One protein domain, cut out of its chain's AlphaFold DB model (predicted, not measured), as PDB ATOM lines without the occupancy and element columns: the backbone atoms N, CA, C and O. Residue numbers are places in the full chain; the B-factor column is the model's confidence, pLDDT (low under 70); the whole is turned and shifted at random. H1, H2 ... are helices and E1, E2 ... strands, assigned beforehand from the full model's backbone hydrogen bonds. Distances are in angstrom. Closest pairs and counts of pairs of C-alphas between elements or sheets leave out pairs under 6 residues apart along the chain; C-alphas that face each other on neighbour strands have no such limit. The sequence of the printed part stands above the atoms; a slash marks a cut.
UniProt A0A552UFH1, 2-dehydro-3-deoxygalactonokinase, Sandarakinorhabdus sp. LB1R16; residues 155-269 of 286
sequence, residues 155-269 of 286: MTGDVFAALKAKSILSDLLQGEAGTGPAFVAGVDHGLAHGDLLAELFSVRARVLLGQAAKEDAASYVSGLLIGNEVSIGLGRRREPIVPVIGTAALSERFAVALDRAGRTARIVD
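This is residues 155 to 269 of the 286 residues of the protein "2-dehydro-3-deoxygalactonokinase" of Sandarakinorhabdus sp. LB1R16 (UniProt A0A552UFH1). The long helix H4 runs through the middle of a body of helices, with H1, H2 and H3 packed round it; at one end of the domain H5 crosses H4, and a small sheet of two parallel strands, E1 and E2, covers H5. The printed part has 115 residues, with five named helices and two named strands in the order H1 H2 H3 H4 E1 H5 E2, mostly helix. It is compact, with a radius of gyration of the C-alphas of 13.8 A, and elongated, spanning 40 by 26 by 23 A.

Begin at E1, residues 241 to 246, and E2, residues 264 to 269, parallel neighbours at 29 degrees; N 244 and O 266, 2.8 A apart, are within hydrogen-bond range. With H5, residues 248 to 260, they form a strand-helix-strand unit, a helix between two parallel neighbour strands, with a right-handed crossover; the closest C-alphas of H5 and E2, Ala 255 and Ala 265, are 5.0 A apart. Look next at the hub, H4, residues 217 to 234: its residues 223 to 230 alone touch H5, closest at C-alphas Gly 227 and Ala 257, 5.9 A, a steep tilt of 68 degrees, only just short of perpendicular. H2, residues 181 to 192, touches H4, closest at C-alphas Gly 186 and Leu 224, 4.0 A. H3, residues 196 to 208, makes a helical hairpin with H4, closest at C-alphas Val 203 and Ala 217, 6.8 A. H1, residues 156 to 166, touches residues 221 to 229 of H4 alone, closest at C-alphas Thr 156 and Leu 225, 6.0 A. Every O i to N i+4 pair is within hydrogen-bond range in H1, H2 and H4, against 7 of 9 in H3 and 8 of 9 in H5.

Find C-alpha 156 at (-45.405, 31.770, -2.758), where H1 begins. H4 runs 25.4 A from C-alpha 217 at (-44.354, 38.354, -17.262); H3 is 19.1 A long and H5 18.5 A. E2 ends at C-alpha 269, (-44.244, 47.178, 10.334).

The two C-alphas farthest apart, Leu 209 and Asp 269, are 42.1 A apart. The printed part has no cut; residues 167 to 180 are the long link from H1 to H2. Mean pLDDT of the printed part is 96.1, and no printed residue is under 70.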
ATOM      1  N   MET A 155     -46.111  28.678   0.084       97.25
ATOM      2  CA  MET A 155     -44.714  28.821  -0.356       97.25
ATOM      3  C   MET A 155     -44.554  29.780  -1.551       97.25
ATOM      4  O   MET A 155     -43.772  29.521  -2.460       97.25
ATOM      5  N   THR A 156     -45.321  30.868  -1.597       97.38
ATOM      6  CA  THR A 156     -45.405  31.770  -2.758       97.38
ATOM      7  C   THR A 156     -44.063  32.369  -3.150       97.38
ATOM      8  O   THR A 156     -43.688  32.315  -4.324       97.38
ATOM      9  N   GLY A 157     -43.325  32.920  -2.183       95.94
ATOM     10  CA  GLY A 157     -42.019  33.518  -2.448       95.94
ATOM     11  C   GLY A 157     -40.982  32.482  -2.887       95.94
ATOM     12  O   GLY A 157     -40.247  32.728  -3.844       95.94
ATOM     13  N   ASP A 158     -40.968  31.307  -2.250       96.00
ATOM     14  CA  ASP A 158     -40.072  30.201  -2.613       96.00
ATOM     15  C   ASP A 158     -40.359  29.670  -4.028       96.00
ATOM     16  O   ASP A 158     -39.457  29.560  -4.859       96.00
ATOM     17  N   VAL A 159     -41.636  29.450  -4.360       97.50
ATOM     18  CA  VAL A 159     -42.061  29.033  -5.704       97.50
ATOM     19  C   VAL A 159     -41.706  30.095  -6.743       97.50
ATOM     20  O   VAL A 159     -41.175  29.749  -7.797       97.50
ATOM     21  N   PHE A 160     -41.933  31.383  -6.468       97.25
ATOM     22  CA  PHE A 160     -41.543  32.456  -7.388       97.25
ATOM     23  C   PHE A 160     -40.027  32.457  -7.647       97.25
ATOM     24  O   PHE A 160     -39.594  32.528  -8.801       97.25
ATOM     25  N   ALA A 161     -39.216  32.319  -6.593       95.75
ATOM     26  CA  ALA A 161     -37.763  32.241  -6.708       95.75
ATOM     27  C   ALA A 161     -37.314  31.007  -7.513       95.75
ATOM     28  O   ALA A 161     -36.482  31.125  -8.420       95.75
ATOM     29  N   ALA A 162     -37.909  29.839  -7.253       96.94
ATOM     30  CA  ALA A 162     -37.628  28.607  -7.983       96.94
ATOM     31  C   ALA A 162     -38.013  28.715  -9.467       96.94
ATOM     32  O   ALA A 162     -37.231  28.323 -10.336       96.94
ATOM     33  N   LEU A 163     -39.171  29.306  -9.782       97.38
ATOM     34  CA  LEU A 163     -39.603  29.548 -11.160       97.38
ATOM     35  C   LEU A 163     -38.653  30.497 -11.891       97.38
ATOM     36  O   LEU A 163     -38.313  30.244 -13.048       97.38
ATOM     37  N   LYS A 164     -38.196  31.559 -11.220       96.38
ATOM     38  CA  LYS A 164     -37.250  32.526 -11.785       96.38
ATOM     39  C   LYS A 164     -35.872  31.914 -12.050       96.38
ATOM     40  O   LYS A 164     -35.222  32.277 -13.031       96.38
ATOM     41  N   ALA A 165     -35.422  30.990 -11.201       95.94
ATOM     42  CA  ALA A 165     -34.081  30.418 -11.282       95.94
ATOM     43  C   ALA A 165     -33.997  29.122 -12.108       95.94
ATOM     44  O   ALA A 165     -32.999  28.903 -12.800       95.94
ATOM     45  N   LYS A 166     -34.996  28.236 -12.023       95.25
ATOM     46  CA  LYS A 166     -34.904  26.825 -12.447       95.25
ATOM     47  C   LYS A 166     -36.182  26.316 -13.132       95.25
ATOM     48  O   LYS A 166     -36.624  25.203 -12.859       95.25
ATOM     49  N   SER A 167     -36.776  27.089 -14.043       96.69
ATOM     50  CA  SER A 167     -37.952  26.631 -14.797       96.69
ATOM     51  C   SER A 167     -37.954  27.071 -16.261       96.69
ATOM     52  O   SER A 167     -37.132  27.865 -16.707       96.69
ATOM     53  N   ILE A 168     -38.942  26.591 -17.022       95.75
ATOM     54  CA  ILE A 168     -39.186  27.035 -18.403       95.75
ATOM     55  C   ILE A 168     -39.637  28.509 -18.499       95.75
ATOM     56  O   ILE A 168     -39.682  29.073 -19.598       95.75
ATOM     57  N   LEU A 169     -39.991  29.124 -17.364       97.06
ATOM     58  CA  LEU A 169     -40.341  30.538 -17.248       97.06
ATOM     59  C   LEU A 169     -39.133  31.422 -16.931       97.06
ATOM     60  O   LEU A 169     -39.273  32.636 -17.027       97.06
ATOM     61  N   SER A 170     -37.964  30.860 -16.593       97.19
ATOM     62  CA  SER A 170     -36.814  31.632 -16.099       97.19
ATOM     63  C   SER A 170     -36.500  32.855 -16.968       97.19
ATOM     64  O   SER A 170     -36.412  33.960 -16.441       97.19
ATOM     65  N   ASP A 171     -36.433  32.704 -18.294       95.31
ATOM     66  CA  ASP A 171     -36.112  33.802 -19.225       95.31
ATOM     67  C   ASP A 171     -37.162  34.927 -19.269       95.31
ATOM     68  O   ASP A 171     -36.861  36.037 -19.711       95.31
ATOM     69  N   LEU A 172     -38.400  34.640 -18.856       96.00
ATOM     70  CA  LEU A 172     -39.506  35.598 -18.790       96.00
ATOM     71  C   LEU A 172     -39.543  36.335 -17.441       96.00
ATOM     72  O   LEU A 172     -40.061  37.441 -17.358       96.00
ATOM     73  N   LEU A 173     -38.976  35.745 -16.384       96.31
ATOM     74  CA  LEU A 173     -39.063  36.261 -15.012       96.31
ATOM     75  C   LEU A 173     -37.833  37.072 -14.571       96.31
ATOM     76  O   LEU A 173     -37.707  37.422 -13.397       96.31
ATOM     77  N   GLN A 174     -36.913  37.380 -15.492       92.00
ATOM     78  CA  GLN A 174     -35.699  38.146 -15.175       92.00
ATOM     79  C   GLN A 174     -35.970  39.629 -14.887       92.00
ATOM     80  O   GLN A 174     -35.185  40.247 -14.171       92.00
ATOM     81  N   GLY A 175     -37.083  40.178 -15.385       87.69
ATOM     82  CA  GLY A 175     -37.507  41.547 -15.097       87.69
ATOM     83  C   GLY A 175     -37.832  41.794 -13.620       87.69
ATOM     84  O   GLY A 175     -37.958  40.866 -12.811       87.69
ATOM     85  N   GLU A 176     -37.971  43.071 -13.271       87.88
ATOM     86  CA  GLU A 176     -38.464  43.489 -11.961       87.88
ATOM     87  C   GLU A 176     -39.981  43.261 -11.867       87.88
ATOM     88  O   GLU A 176     -40.730  43.551 -12.800       87.88
ATOM     89  N   ALA A 177     -40.438  42.712 -10.739       89.62
ATOM     90  CA  ALA A 177     -41.856  42.491 -10.475       89.62
ATOM     91  C   ALA A 177     -42.436  43.682  -9.694       89.62
ATOM     92  O   ALA A 177     -42.291  43.754  -8.468       89.62
ATOM     93  N   GLY A 178     -43.079  44.607 -10.406       92.44
ATOM     94  CA  GLY A 178     -43.771  45.768  -9.837       92.44
ATOM     95  C   GLY A 178     -45.263  45.515  -9.591       92.44
ATOM     96  O   GLY A 178     -45.784  44.456  -9.924       92.44
ATOM     97  N   THR A 179     -45.965  46.507  -9.039       96.12
ATOM     98  CA  THR A 179     -47.410  46.481  -8.714       96.12
ATOM     99  C   THR A 179     -48.305  47.070  -9.822       96.12
ATOM    100  O   THR A 179     -49.445  47.454  -9.581       96.12
ATOM    101  N   GLY A 180     -47.802  47.144 -11.062       96.19
ATOM    102  CA  GLY A 180     -48.504  47.741 -12.207       96.19
ATOM    103  C   GLY A 180     -49.648  46.892 -12.799       96.19
ATOM    104  O   GLY A 180     -50.023  45.856 -12.249       96.19
ATOM    105  N   PRO A 181     -50.194  47.276 -13.972       97.81
ATOM    106  CA  PRO A 181     -51.355  46.609 -14.577       97.81
ATOM    107  C   PRO A 181     -51.192  45.099 -14.797       97.81
ATOM    108  O   PRO A 181     -52.133  44.341 -14.575       97.81
ATOM    109  N   ALA A 182     -49.994  44.644 -15.182       97.62
ATOM    110  CA  ALA A 182     -49.702  43.221 -15.348       97.62
ATOM    111  C   ALA A 182     -49.815  42.444 -14.027       97.62
ATOM    112  O   ALA A 182     -50.365  41.346 -14.008       97.62
ATOM    113  N   PHE A 183     -49.345  43.031 -12.922       98.56
ATOM    114  CA  PHE A 183     -49.485  42.455 -11.587       98.56
ATOM    115  C   PHE A 183     -50.950  42.360 -11.173       98.56
ATOM    116  O   PHE A 183     -51.390  41.286 -10.777       98.56
ATOM    117  N   VAL A 184     -51.723  43.438 -11.343       98.69
ATOM    118  CA  VAL A 184     -53.164  43.445 -11.035       98.69
ATOM    119  C   VAL A 184     -53.911  42.389 -11.852       98.69
ATOM    120  O   VAL A 184     -54.714  41.646 -11.296       98.69
ATOM    121  N   ALA A 185     -53.602  42.253 -13.145       98.19
ATOM    122  CA  ALA A 185     -54.189  41.209 -13.984       98.19
ATOM    123  C   ALA A 185     -53.829  39.795 -13.496       98.19
ATOM    124  O   ALA A 185     -54.675  38.903 -13.518       98.19
ATOM    125  N   GLY A 186     -52.590  39.589 -13.038       98.19
ATOM    126  CA  GLY A 186     -52.170  38.340 -12.408       98.19
ATOM    127  C   GLY A 186     -52.955  38.058 -11.127       98.19
ATOM    128  O   GLY A 186     -53.492  36.965 -10.974       98.19
ATOM    129  N   VAL A 187     -53.078  39.054 -10.244       98.69
ATOM    130  CA  VAL A 187     -53.849  38.964  -8.994       98.69
ATOM    131  C   VAL A 187     -55.294  38.568  -9.269       98.69
ATOM    132  O   VAL A 187     -55.768  37.590  -8.698       98.69
ATOM    133  N   ASP A 188     -55.979  39.287 -10.163       98.50
ATOM    134  CA  ASP A 188     -57.373  39.007 -10.516       98.50
ATOM    135  C   ASP A 188     -57.534  37.571 -11.029       98.50
ATOM    136  O   ASP A 188     -58.468  36.863 -10.647       98.50
ATOM    137  N   HIS A 189     -56.585  37.111 -11.852       97.69
ATOM    138  CA  HIS A 189     -56.585  35.743 -12.360       97.69
ATOM    139  C   HIS A 189     -56.385  34.713 -11.245       97.69
ATOM    140  O   HIS A 189     -57.126  33.733 -11.189       97.69
ATOM    141  N   GLY A 190     -55.419  34.943 -10.350       97.50
ATOM    142  CA  GLY A 190     -55.110  34.061  -9.223       97.50
ATOM    143  C   GLY A 190     -56.224  33.990  -8.176       97.50
ATOM    144  O   GLY A 190     -56.425  32.940  -7.571       97.50
ATOM    145  N   LEU A 191     -56.980  35.076  -7.999       97.38
ATOM    146  CA  LEU A 191     -58.172  35.102  -7.149       97.38
ATOM    147  C   LEU A 191     -59.328  34.297  -7.758       97.38
ATOM    148  O   LEU A 191     -60.059  33.625  -7.029       97.38
ATOM    149  N   ALA A 192     -59.500  34.367  -9.082       95.50
ATOM    150  CA  ALA A 192     -60.629  33.759  -9.785       95.50
ATOM    151  C   ALA A 192     -60.444  32.267 -10.130       95.50
ATOM    152  O   ALA A 192     -61.443  31.574 -10.329       95.50
ATOM    153  N   HIS A 193     -59.205  31.763 -10.199       90.81
ATOM    154  CA  HIS A 193     -58.906  30.414 -10.699       90.81
ATOM    155  C   HIS A 193     -58.077  29.577  -9.713       90.81
ATOM    156  O   HIS A 193     -57.186  30.078  -9.029       90.81
ATOM    157  N   GLY A 194     -58.352  28.268  -9.672       83.75
ATOM    158  CA  GLY A 194     -57.657  27.301  -8.810       83.75
ATOM    159  C   GLY A 194     -56.546  26.492  -9.495       83.75
ATOM    160  O   GLY A 194     -55.817  25.770  -8.818       83.75
ATOM    161  N   ASP A 195     -56.384  26.611 -10.816       92.75
ATOM    162  CA  ASP A 195     -55.543  25.724 -11.635       92.75
ATOM    163  C   ASP A 195     -54.110  26.257 -11.828       92.75
ATOM    164  O   ASP A 195     -53.591  26.337 -12.944       92.75
ATOM    165  N   LEU A 196     -53.444  26.625 -10.726       94.44
ATOM    166  CA  LEU A 196     -52.177  27.372 -10.746       94.44
ATOM    167  C   LEU A 196     -51.103  26.757 -11.663       94.44
ATOM    168  O   LEU A 196     -50.424  27.481 -12.388       94.44
ATOM    169  N   LEU A 197     -50.948  25.429 -11.669       95.88
ATOM    170  CA  LEU A 197     -49.935  24.762 -12.497       95.88
ATOM    171  C   LEU A 197     -50.191  24.922 -14.003       95.88
ATOM    172  O   LEU A 197     -49.236  25.056 -14.770       95.88
ATOM    173  N   ALA A 198     -51.457  24.934 -14.428       95.75
ATOM    174  CA  ALA A 198     -51.815  25.206 -15.817       95.75
ATOM    175  C   ALA A 198     -51.556  26.681 -16.161       95.75
ATOM    176  O   ALA A 198     -50.993  26.987 -17.215       95.75
ATOM    177  N   GLU A 199     -51.884  27.587 -15.239       96.00
ATOM    178  CA  GLU A 199     -51.716  29.026 -15.447       96.00
ATOM    179  C   GLU A 199     -50.263  29.479 -15.497       96.00
ATOM    180  O   GLU A 199     -49.905  30.359 -16.276       96.00
ATOM    181  N   LEU A 200     -49.379  28.825 -14.749       97.06
ATOM    182  CA  LEU A 200     -47.947  29.078 -14.870       97.06
ATOM    183  C   LEU A 200     -47.443  28.787 -16.290       97.06
ATOM    184  O   LEU A 200     -46.652  29.558 -16.832       97.06
ATOM    185  N   PHE A 201     -47.922  27.723 -16.943       97.12
ATOM    186  CA  PHE A 201     -47.555  27.464 -18.337       97.12
ATOM    187  C   PHE A 201     -48.229  28.442 -19.314       97.12
ATOM    188  O   PHE A 201     -47.610  28.831 -20.313       97.12
ATOM    189  N   SER A 202     -49.459  28.883 -19.018       96.38
ATOM    190  CA  SER A 202     -50.203  29.826 -19.865       96.38
ATOM    191  C   SER A 202     -49.447  31.147 -20.059       96.38
ATOM    192  O   SER A 202     -49.454  31.695 -21.161       96.38
ATOM    193  N   VAL A 203     -48.671  31.592 -19.063       96.94
ATOM    194  CA  VAL A 203     -47.779  32.764 -19.163       96.94
ATOM    195  C   VAL A 203     -46.808  32.639 -20.336       96.94
ATOM    196  O   VAL A 203     -46.706  33.545 -21.164       96.94
ATOM    197  N   ARG A 204     -46.126  31.493 -20.464       96.94
ATOM    198  CA  ARG A 204     -45.207  31.246 -21.583       96.94
ATOM    199  C   ARG A 204     -45.950  31.184 -22.911       96.94
ATOM    200  O   ARG A 204     -45.484  31.762 -23.891       96.94
ATOM    201  N   ALA A 205     -47.079  30.479 -22.947       97.56
ATOM    202  CA  ALA A 205     -47.877  30.338 -24.159       97.56
ATOM    203  C   ALA A 205     -48.355  31.704 -24.677       97.56
ATOM    204  O   ALA A 205     -48.204  31.992 -25.862       97.56
ATOM    205  N   ARG A 206     -48.834  32.581 -23.786       97.12
ATOM    206  CA  ARG A 206     -49.280  33.937 -24.132       97.12
ATOM    207  C   ARG A 206     -48.161  34.777 -24.739       97.12
ATOM    208  O   ARG A 206     -48.408  35.458 -25.728       97.12
ATOM    209  N   VAL A 207     -46.936  34.696 -24.216       96.81
ATOM    210  CA  VAL A 207     -45.785  35.400 -24.814       96.81
ATOM    211  C   VAL A 207     -45.442  34.827 -26.195       96.81
ATOM    212  O   VAL A 207     -45.290  35.583 -27.150       96.81
ATOM    213  N   LEU A 208     -45.375  33.497 -26.340       97.00
ATOM    214  CA  LEU A 208     -45.053  32.846 -27.623       97.00
ATOM    215  C   LEU A 208     -46.091  33.123 -28.720       97.00
ATOM    216  O   LEU A 208     -45.739  33.181 -29.895       97.00
ATOM    217  N   LEU A 209     -47.356  33.287 -28.335       97.75
ATOM    218  CA  LEU A 209     -48.467  33.571 -29.242       97.75
ATOM    219  C   LEU A 209     -48.721  35.077 -29.437       97.75
ATOM    220  O   LEU A 209     -49.698  35.442 -30.087       97.75
ATOM    221  N   GLY A 210     -47.880  35.956 -28.879       95.81
ATOM    222  CA  GLY A 210     -48.014  37.411 -29.027       95.81
ATOM    223  C   GLY A 210     -49.209  38.025 -28.282       95.81
ATOM    224  O   GLY A 210     -49.660  39.111 -28.631       95.81
ATOM    225  N   GLN A 211     -49.734  37.336 -27.267       95.25
ATOM    226  CA  GLN A 211     -50.870  37.762 -26.438       95.25
ATOM    227  C   GLN A 211     -50.451  38.478 -25.141       95.25
ATOM    228  O   GLN A 211     -51.309  38.923 -24.377       95.25
ATOM    229  N   ALA A 212     -49.152  38.540 -24.847       95.06
ATOM    230  CA  ALA A 212     -48.587  39.264 -23.711       95.06
ATOM    231  C   ALA A 212     -47.161  39.733 -24.026       95.06
ATOM    232  O   ALA A 212     -46.431  39.052 -24.752       95.06
ATOM    233  N   ALA A 213     -46.764  40.873 -23.459       94.75
ATOM    234  CA  ALA A 213     -45.390  41.355 -23.521       94.75
ATOM    235  C   ALA A 213     -44.485  40.507 -22.614       94.75
ATOM    236  O   ALA A 213     -44.905  40.038 -21.552       94.75
ATOM    237  N   LYS A 214     -43.229  40.305 -23.023       95.44
ATOM    238  CA  LYS A 214     -42.261  39.524 -22.238       95.44
ATOM    239  C   LYS A 214     -41.917  40.237 -20.927       95.44
ATOM    240  O   LYS A 214     -41.714  39.587 -19.907       95.44
ATOM    241  N   GLU A 215     -41.870  41.560 -20.970       95.31
ATOM    242  CA  GLU A 215     -41.470  42.457 -19.888       95.31
ATOM    243  C   GLU A 215     -42.474  42.429 -18.724       95.31
ATOM    244  O   GLU A 215     -42.091  42.566 -17.564       95.31
ATOM    245  N   ASP A 216     -43.744  42.154 -19.027       96.12
ATOM    246  CA  ASP A 216     -44.832  42.084 -18.050       96.12
ATOM    247  C   ASP A 216     -44.869  40.760 -17.272       96.12
ATOM    248  O   ASP A 216     -45.505  40.672 -16.216       96.12
ATOM    249  N   ALA A 217     -44.198  39.715 -17.768       97.12
ATOM    250  CA  ALA A 217     -44.354  38.354 -17.262       97.12
ATOM    251  C   ALA A 217     -43.940  38.204 -15.787       97.12
ATOM    252  O   ALA A 217     -44.619  37.502 -15.038       97.12
ATOM    253  N   ALA A 218     -42.875  38.886 -15.348       97.44
ATOM    254  CA  ALA A 218     -42.429  38.854 -13.951       97.44
ATOM    255  C   ALA A 218     -43.488  39.426 -12.994       97.44
ATOM    256  O   ALA A 218     -43.829  38.795 -11.991       97.44
ATOM    257  N   SER A 219     -44.044  40.590 -13.338       97.81
ATOM    258  CA  SER A 219     -45.104  41.245 -12.566       97.81
ATOM    259  C   SER A 219     -46.391  40.415 -12.580       97.81
ATOM    260  O   SER A 219     -46.980  40.189 -11.526       97.81
ATOM    261  N   TYR A 220     -46.783  39.878 -13.741       98.25
ATOM    262  CA  TYR A 220     -47.961  39.017 -13.863       98.25
ATOM    263  C   TYR A 220     -47.842  37.737 -13.031       98.25
ATOM    264  O   TYR A 220     -48.771  37.405 -12.305       98.25
ATOM    265  N   VAL A 221     -46.708  37.026 -13.086       98.19
ATOM    266  CA  VAL A 221     -46.516  35.793 -12.300       98.19
ATOM    267  C   VAL A 221     -46.465  36.084 -10.804       98.19
ATOM    268  O   VAL A 221     -47.039  35.325 -10.027       98.19
ATOM    269  N   SER A 222     -45.841  37.190 -10.392       98.19
ATOM    270  CA  SER A 222     -45.887  37.623  -8.991       98.19
ATOM    271  C   SER A 222     -47.330  37.875  -8.540       98.19
ATOM    272  O   SER A 222     -47.737  37.354  -7.503       98.19
ATOM    273  N   GLY A 223     -48.119  38.590  -9.348       98.38
ATOM    274  CA  GLY A 223     -49.535  38.829  -9.077       98.38
ATOM    275  C   GLY A 223     -50.359  37.544  -9.043       98.38
ATOM    276  O   GLY A 223     -51.139  37.349  -8.121       98.38
ATOM    277  N   LEU A 224     -50.141  36.632  -9.994       98.38
ATOM    278  CA  LEU A 224     -50.825  35.338 -10.081       98.38
ATOM    279  C   LEU A 224     -50.627  34.498  -8.819       98.38
ATOM    280  O   LEU A 224     -51.595  33.976  -8.269       98.38
ATOM    281  N   LEU A 225     -49.383  34.385  -8.349       98.38
ATOM    282  CA  LEU A 225     -49.072  33.611  -7.151       98.38
ATOM    283  C   LEU A 225     -49.644  34.268  -5.889       98.38
ATOM    284  O   LEU A 225     -50.259  33.577  -5.081       98.38
ATOM    285  N   ILE A 226     -49.502  35.590  -5.740       98.50
ATOM    286  CA  ILE A 226     -50.039  36.312  -4.575       98.50
ATOM    287  C   ILE A 226     -51.574  36.288  -4.573       98.50
ATOM    288  O   ILE A 226     -52.176  36.076  -3.527       98.50
ATOM    289  N   GLY A 227     -52.228  36.446  -5.727       98.25
ATOM    290  CA  GLY A 227     -53.682  36.322  -5.846       98.25
ATOM    291  C   GLY A 227     -54.173  34.929  -5.445       98.25
ATOM    292  O   GLY A 227     -55.139  34.805  -4.692       98.25
ATOM    293  N   ASN A 228     -53.466  33.878  -5.874       97.94
ATOM    294  CA  ASN A 228     -53.772  32.508  -5.462       97.94
ATOM    295  C   ASN A 228     -53.566  32.301  -3.951       97.94
ATOM    296  O   ASN A 228     -54.426  31.718  -3.291       97.94
ATOM    297  N   GLU A 229     -52.484  32.835  -3.383       98.00
ATOM    298  CA  GLU A 229     -52.249  32.814  -1.939       98.00
ATOM    299  C   GLU A 229     -53.351  33.535  -1.157       98.00
ATOM    300  O   GLU A 229     -53.862  32.978  -0.190       98.00
ATOM    301  N   VAL A 230     -53.755  34.737  -1.577       98.06
ATOM    302  CA  VAL A 230     -54.840  35.490  -0.933       98.06
ATOM    303  C   VAL A 230     -56.154  34.711  -0.990       98.06
ATOM    304  O   VAL A 230     -56.870  34.652   0.009       98.06
ATOM    305  N   SER A 231     -56.449  34.046  -2.111       97.00
ATOM    306  CA  SER A 231     -57.614  33.159  -2.230       97.00
ATOM    307  C   SER A 231     -57.558  31.995  -1.227       97.00
ATOM    308  O   SER A 231     -58.532  31.729  -0.516       97.00
ATOM    309  N   ILE A 232     -56.395  31.344  -1.098       95.19
ATOM    310  CA  ILE A 232     -56.158  30.254  -0.135       95.19
ATOM    311  C   ILE A 232     -56.302  30.741   1.311       95.19
ATOM    312  O   ILE A 232     -56.947  30.071   2.121       95.19
ATOM    313  N   GLY A 233     -55.674  31.872   1.626       95.31
ATOM    314  CA  GLY A 233     -55.575  32.437   2.963       95.31
ATOM    315  C   GLY A 233     -56.902  32.952   3.499       95.31
ATOM    316  O   GLY A 233     -57.310  32.583   4.600       95.31
ATOM    317  N   LEU A 234     -57.621  33.742   2.695       96.12
ATOM    318  CA  LEU A 234     -58.962  34.209   3.046       96.12
ATOM    319  C   LEU A 234     -59.950  33.042   3.138       96.12
ATOM    320  O   LEU A 234     -60.828  33.042   4.002       96.12
ATOM    321  N   GLY A 235     -59.838  32.046   2.252       93.56
ATOM    322  CA  GLY A 235     -60.746  30.906   2.210       93.56
ATOM    323  C   GLY A 235     -62.216  31.347   2.177       93.56
ATOM    324  O   GLY A 235     -62.671  32.002   1.245       93.56
ATOM    325  N   ARG A 236     -62.986  30.983   3.211       88.88
ATOM    326  CA  ARG A 236     -64.404  31.386   3.360       88.88
ATOM    327  C   ARG A 236     -64.611  32.595   4.273       88.88
ATOM    328  O   ARG A 236     -65.760  32.972   4.522       88.88
ATOM    329  N   ARG A 237     -63.533  33.157   4.807       91.19
ATOM    330  CA  ARG A 237     -63.586  34.211   5.807       91.19
ATOM    331  C   ARG A 237     -63.937  35.565   5.170       91.19
ATOM    332  O   ARG A 237     -63.758  35.797   3.966       91.19
ATOM    333  N   ARG A 238     -64.566  36.434   5.960       88.88
ATOM    334  CA  ARG A 238     -65.241  37.661   5.489       88.88
ATOM    335  C   ARG A 238     -64.860  38.905   6.286       88.88
ATOM    336  O   ARG A 238     -65.538  39.920   6.164       88.88
ATOM    337  N   GLU A 239     -63.811  38.827   7.095       90.56
ATOM    338  CA  GLU A 239     -63.260  39.961   7.828       90.56
ATOM    339  C   GLU A 239     -62.941  41.068   6.813       90.56
ATOM    340  O   GLU A 239     -62.274  40.779   5.826       90.56
ATOM    341  N   PRO A 240     -63.437  42.304   6.986       94.06
ATOM    342  CA  PRO A 240     -63.252  43.367   5.997       94.06
ATOM    343  C   PRO A 240     -61.825  43.923   5.991       94.06
ATOM    344  O   PRO A 240     -61.383  44.459   4.977       94.06
ATOM    345  N   ILE A 241     -61.115  43.794   7.114       97.19
ATOM    346  CA  ILE A 241     -59.751  44.277   7.315       97.19
ATOM    347  C   ILE A 241     -58.863  43.076   7.627       97.19
ATOM    348  O   ILE A 241     -59.211  42.267   8.485       97.19
ATOM    349  N   VAL A 242     -57.717  42.989   6.958       98.19
ATOM    350  CA  VAL A 242     -56.697  41.962   7.196       98.19
ATOM    351  C   VAL A 242     -55.384  42.661   7.540       98.19
ATOM    352  O   VAL A 242     -54.852  43.391   6.698       98.19
ATOM    353  N   PRO A 243     -54.850  42.490   8.759       98.38
ATOM    354  CA  PRO A 243     -53.512  42.959   9.068       98.38
ATOM    355  C   PRO A 243     -52.463  42.226   8.235       98.38
ATOM    356  O   PRO A 243     -52.556  41.016   8.036       98.38
ATOM    357  N   VAL A 244     -51.465  42.965   7.762       98.56
ATOM    358  CA  VAL A 244     -50.345  42.450   6.975       98.56
ATOM    359  C   VAL A 244     -49.058  42.835   7.688       98.56
ATOM    360  O   VAL A 244     -48.724  44.017   7.743       98.56
ATOM    361  N   ILE A 245     -48.361  41.847   8.245       98.19
ATOM    362  CA  ILE A 245     -47.100  42.041   8.967       98.19
ATOM    363  C   ILE A 245     -45.946  41.681   8.032       98.19
ATOM    364  O   ILE A 245     -45.829  40.529   7.619       98.19
ATOM    365  N   GLY A 246     -45.081  42.637   7.695       93.94
ATOM    366  CA  GLY A 246     -43.953  42.363   6.805       93.94
ATOM    367  C   GLY A 246     -43.176  43.609   6.395       93.94
ATOM    368  O   GLY A 246     -43.332  44.682   6.968       93.94
ATOM    369  N   THR A 247     -42.322  43.469   5.377       91.94
ATOM    370  CA  THR A 247     -41.582  44.604   4.804       91.94
ATOM    371  C   THR A 247     -42.496  45.475   3.946       91.94
ATOM    372  O   THR A 247     -43.469  44.978   3.372       91.94
ATOM    373  N   ALA A 248     -42.167  46.761   3.790       91.50
ATOM    374  CA  ALA A 248     -42.979  47.705   3.016       91.50
ATOM    375  C   ALA A 248     -43.285  47.207   1.589       91.50
ATOM    376  O   ALA A 248     -44.442  47.170   1.175       91.50
ATOM    377  N   ALA A 249     -42.266  46.736   0.862       91.75
ATOM    378  CA  ALA A 249     -42.408  46.330  -0.537       91.75
ATOM    379  C   ALA A 249     -43.302  45.093  -0.739       91.75
ATOM    380  O   ALA A 249     -43.968  44.964  -1.768       91.75
ATOM    381  N   LEU A 250     -43.295  44.134   0.192       93.06
ATOM    382  CA  LEU A 250     -44.146  42.945   0.075       93.06
ATOM    383  C   LEU A 250     -45.550  43.206   0.636       93.06
ATOM    384  O   LEU A 250     -46.534  42.742   0.062       93.06
ATOM    385  N   SER A 251     -45.637  44.030   1.681       96.06
ATOM    386  CA  SER A 251     -46.897  44.519   2.240       96.06
ATOM    387  C   SER A 251     -47.710  45.312   1.216       96.06
ATOM    388  O   SER A 251     -48.918  45.119   1.128       96.06
ATOM    389  N   GLU A 252     -47.066  46.127   0.373       96.19
ATOM    390  CA  GLU A 252     -47.727  46.838  -0.731       96.19
ATOM    391  C   GLU A 252     -48.369  45.870  -1.739       96.19
ATOM    392  O   GLU A 252     -49.533  46.029  -2.109       96.19
ATOM    393  N   ARG A 253     -47.647  44.817  -2.144       97.88
ATOM    394  CA  ARG A 253     -48.175  43.798  -3.069       97.88
ATOM    395  C   ARG A 253     -49.393  43.082  -2.484       97.88
ATOM    396  O   ARG A 253     -50.374  42.862  -3.196       97.88
ATOM    397  N   PHE A 254     -49.347  42.747  -1.195       98.25
ATOM    398  CA  PHE A 254     -50.482  42.149  -0.492       98.25
ATOM    399  C   PHE A 254     -51.639  43.129  -0.316       98.25
ATOM    400  O   PHE A 254     -52.784  42.712  -0.442       98.25
ATOM    401  N   ALA A 255     -51.374  44.419  -0.093       98.31
ATOM    402  CA  ALA A 255     -52.414  45.439  -0.028       98.31
ATOM    403  C   ALA A 255     -53.190  45.542  -1.343       98.31
ATOM    404  O   ALA A 255     -54.419  45.519  -1.322       98.31
ATOM    405  N   VAL A 256     -52.485  45.562  -2.480       98.56
ATOM    406  CA  VAL A 256     -53.122  45.512  -3.803       98.56
ATOM    407  C   VAL A 256     -53.941  44.229  -3.949       98.56
ATOM    408  O   VAL A 256     -55.104  44.291  -4.331       98.56
ATOM    409  N   ALA A 257     -53.382  43.064  -3.611       98.56
ATOM    410  CA  ALA A 257     -54.092  41.796  -3.770       98.56
ATOM    411  C   ALA A 257     -55.335  41.656  -2.875       98.56
ATOM    412  O   ALA A 257     -56.369  41.156  -3.319       98.56
ATOM    413  N   LEU A 258     -55.257  42.136  -1.633       98.56
ATOM    414  CA  LEU A 258     -56.382  42.186  -0.703       98.56
ATOM    415  C   LEU A 258     -57.467  43.154  -1.191       98.56
ATOM    416  O   LEU A 258     -58.641  42.787  -1.154       98.56
ATOM    417  N   ASP A 259     -57.094  44.321  -1.726       98.44
ATOM    418  CA  ASP A 259     -58.046  45.269  -2.323       98.44
ATOM    419  C   ASP A 259     -58.822  44.625  -3.482       98.44
ATOM    420  O   ASP A 259     -60.056  44.656  -3.502       98.44
ATOM    421  N   ARG A 260     -58.126  43.905  -4.377       98.31
ATOM    422  CA  ARG A 260     -58.765  43.124  -5.454       98.31
ATOM    423  C   ARG A 260     -59.698  42.027  -4.932       98.31
ATOM    424  O   ARG A 260     -60.710  41.735  -5.565       98.31
ATOM    425  N   ALA A 261     -59.410  41.460  -3.761       97.75
ATOM    426  CA  ALA A 261     -60.278  40.502  -3.072       97.75
ATOM    427  C   ALA A 261     -61.428  41.160  -2.270       97.75
ATOM    428  O   ALA A 261     -62.201  40.467  -1.593       97.75
ATOM    429  N   GLY A 262     -61.560  42.491  -2.324       97.50
ATOM    430  CA  GLY A 262     -62.558  43.256  -1.580       97.50
ATOM    431  C   GLY A 262     -62.266  43.303  -0.080       97.50
ATOM    432  O   GLY A 262     -63.176  43.109   0.731       97.50
ATOM    433  N   ARG A 263     -60.992  43.456   0.292       97.88
ATOM    434  CA  ARG A 263     -60.491  43.551   1.670       97.88
ATOM    435  C   ARG A 263     -59.571  44.756   1.807       97.88
ATOM    436  O   ARG A 263     -58.834  45.092   0.890       97.88
ATOM    437  N   THR A 264     -59.564  45.377   2.977       98.00
ATOM    438  CA  THR A 264     -58.615  46.444   3.299       98.00
ATOM    439  C   THR A 264     -57.423  45.858   4.043       98.00
ATOM    440  O   THR A 264     -57.588  45.199   5.068       98.00
ATOM    441  N   ALA A 265     -56.210  46.108   3.559       98.06
ATOM    442  CA  ALA A 265     -55.005  45.744   4.293       98.06
ATOM    443  C   ALA A 265     -54.691  46.791   5.372       98.06
ATOM    444  O   ALA A 265     -54.659  47.988   5.083       98.06
ATOM    445  N   ARG A 266     -54.415  46.346   6.602       97.62
ATOM    446  CA  ARG A 266     -53.775  47.177   7.635       97.62
ATOM    447  C   ARG A 266     -52.303  46.796   7.693       97.62
ATOM    448  O   ARG A 266     -51.983  45.700   8.137       97.62
ATOM    449  N   ILE A 267     -51.420  47.671   7.230       97.88
ATOM    450  CA  ILE A 267     -49.986  47.376   7.231       97.88
ATOM    451  C   ILE A 267     -49.430  47.546   8.641       97.88
ATOM    452  O   ILE A 267     -49.659  48.575   9.274       97.88
ATOM    453  N   VAL A 268     -48.711  46.531   9.106       97.88
ATOM    454  CA  VAL A 268     -47.992  46.515  10.378       97.88
ATOM    455  C   VAL A 268     -46.513  46.345  10.057       97.88
ATOM    456  O   VAL A 268     -46.134  45.405   9.352       97.88
ATOM    457  N   ASP A 269     -45.683  47.256  10.558       97.00
ATOM    458  CA  ASP A 269     -44.244  47.178  10.334       97.00
ATOM    459  C   ASP A 269     -43.660  45.939  11.030       97.00
ATOM    460  O   ASP A 269     -43.859  45.705  12.224       97.00
TER     461      ASP A 269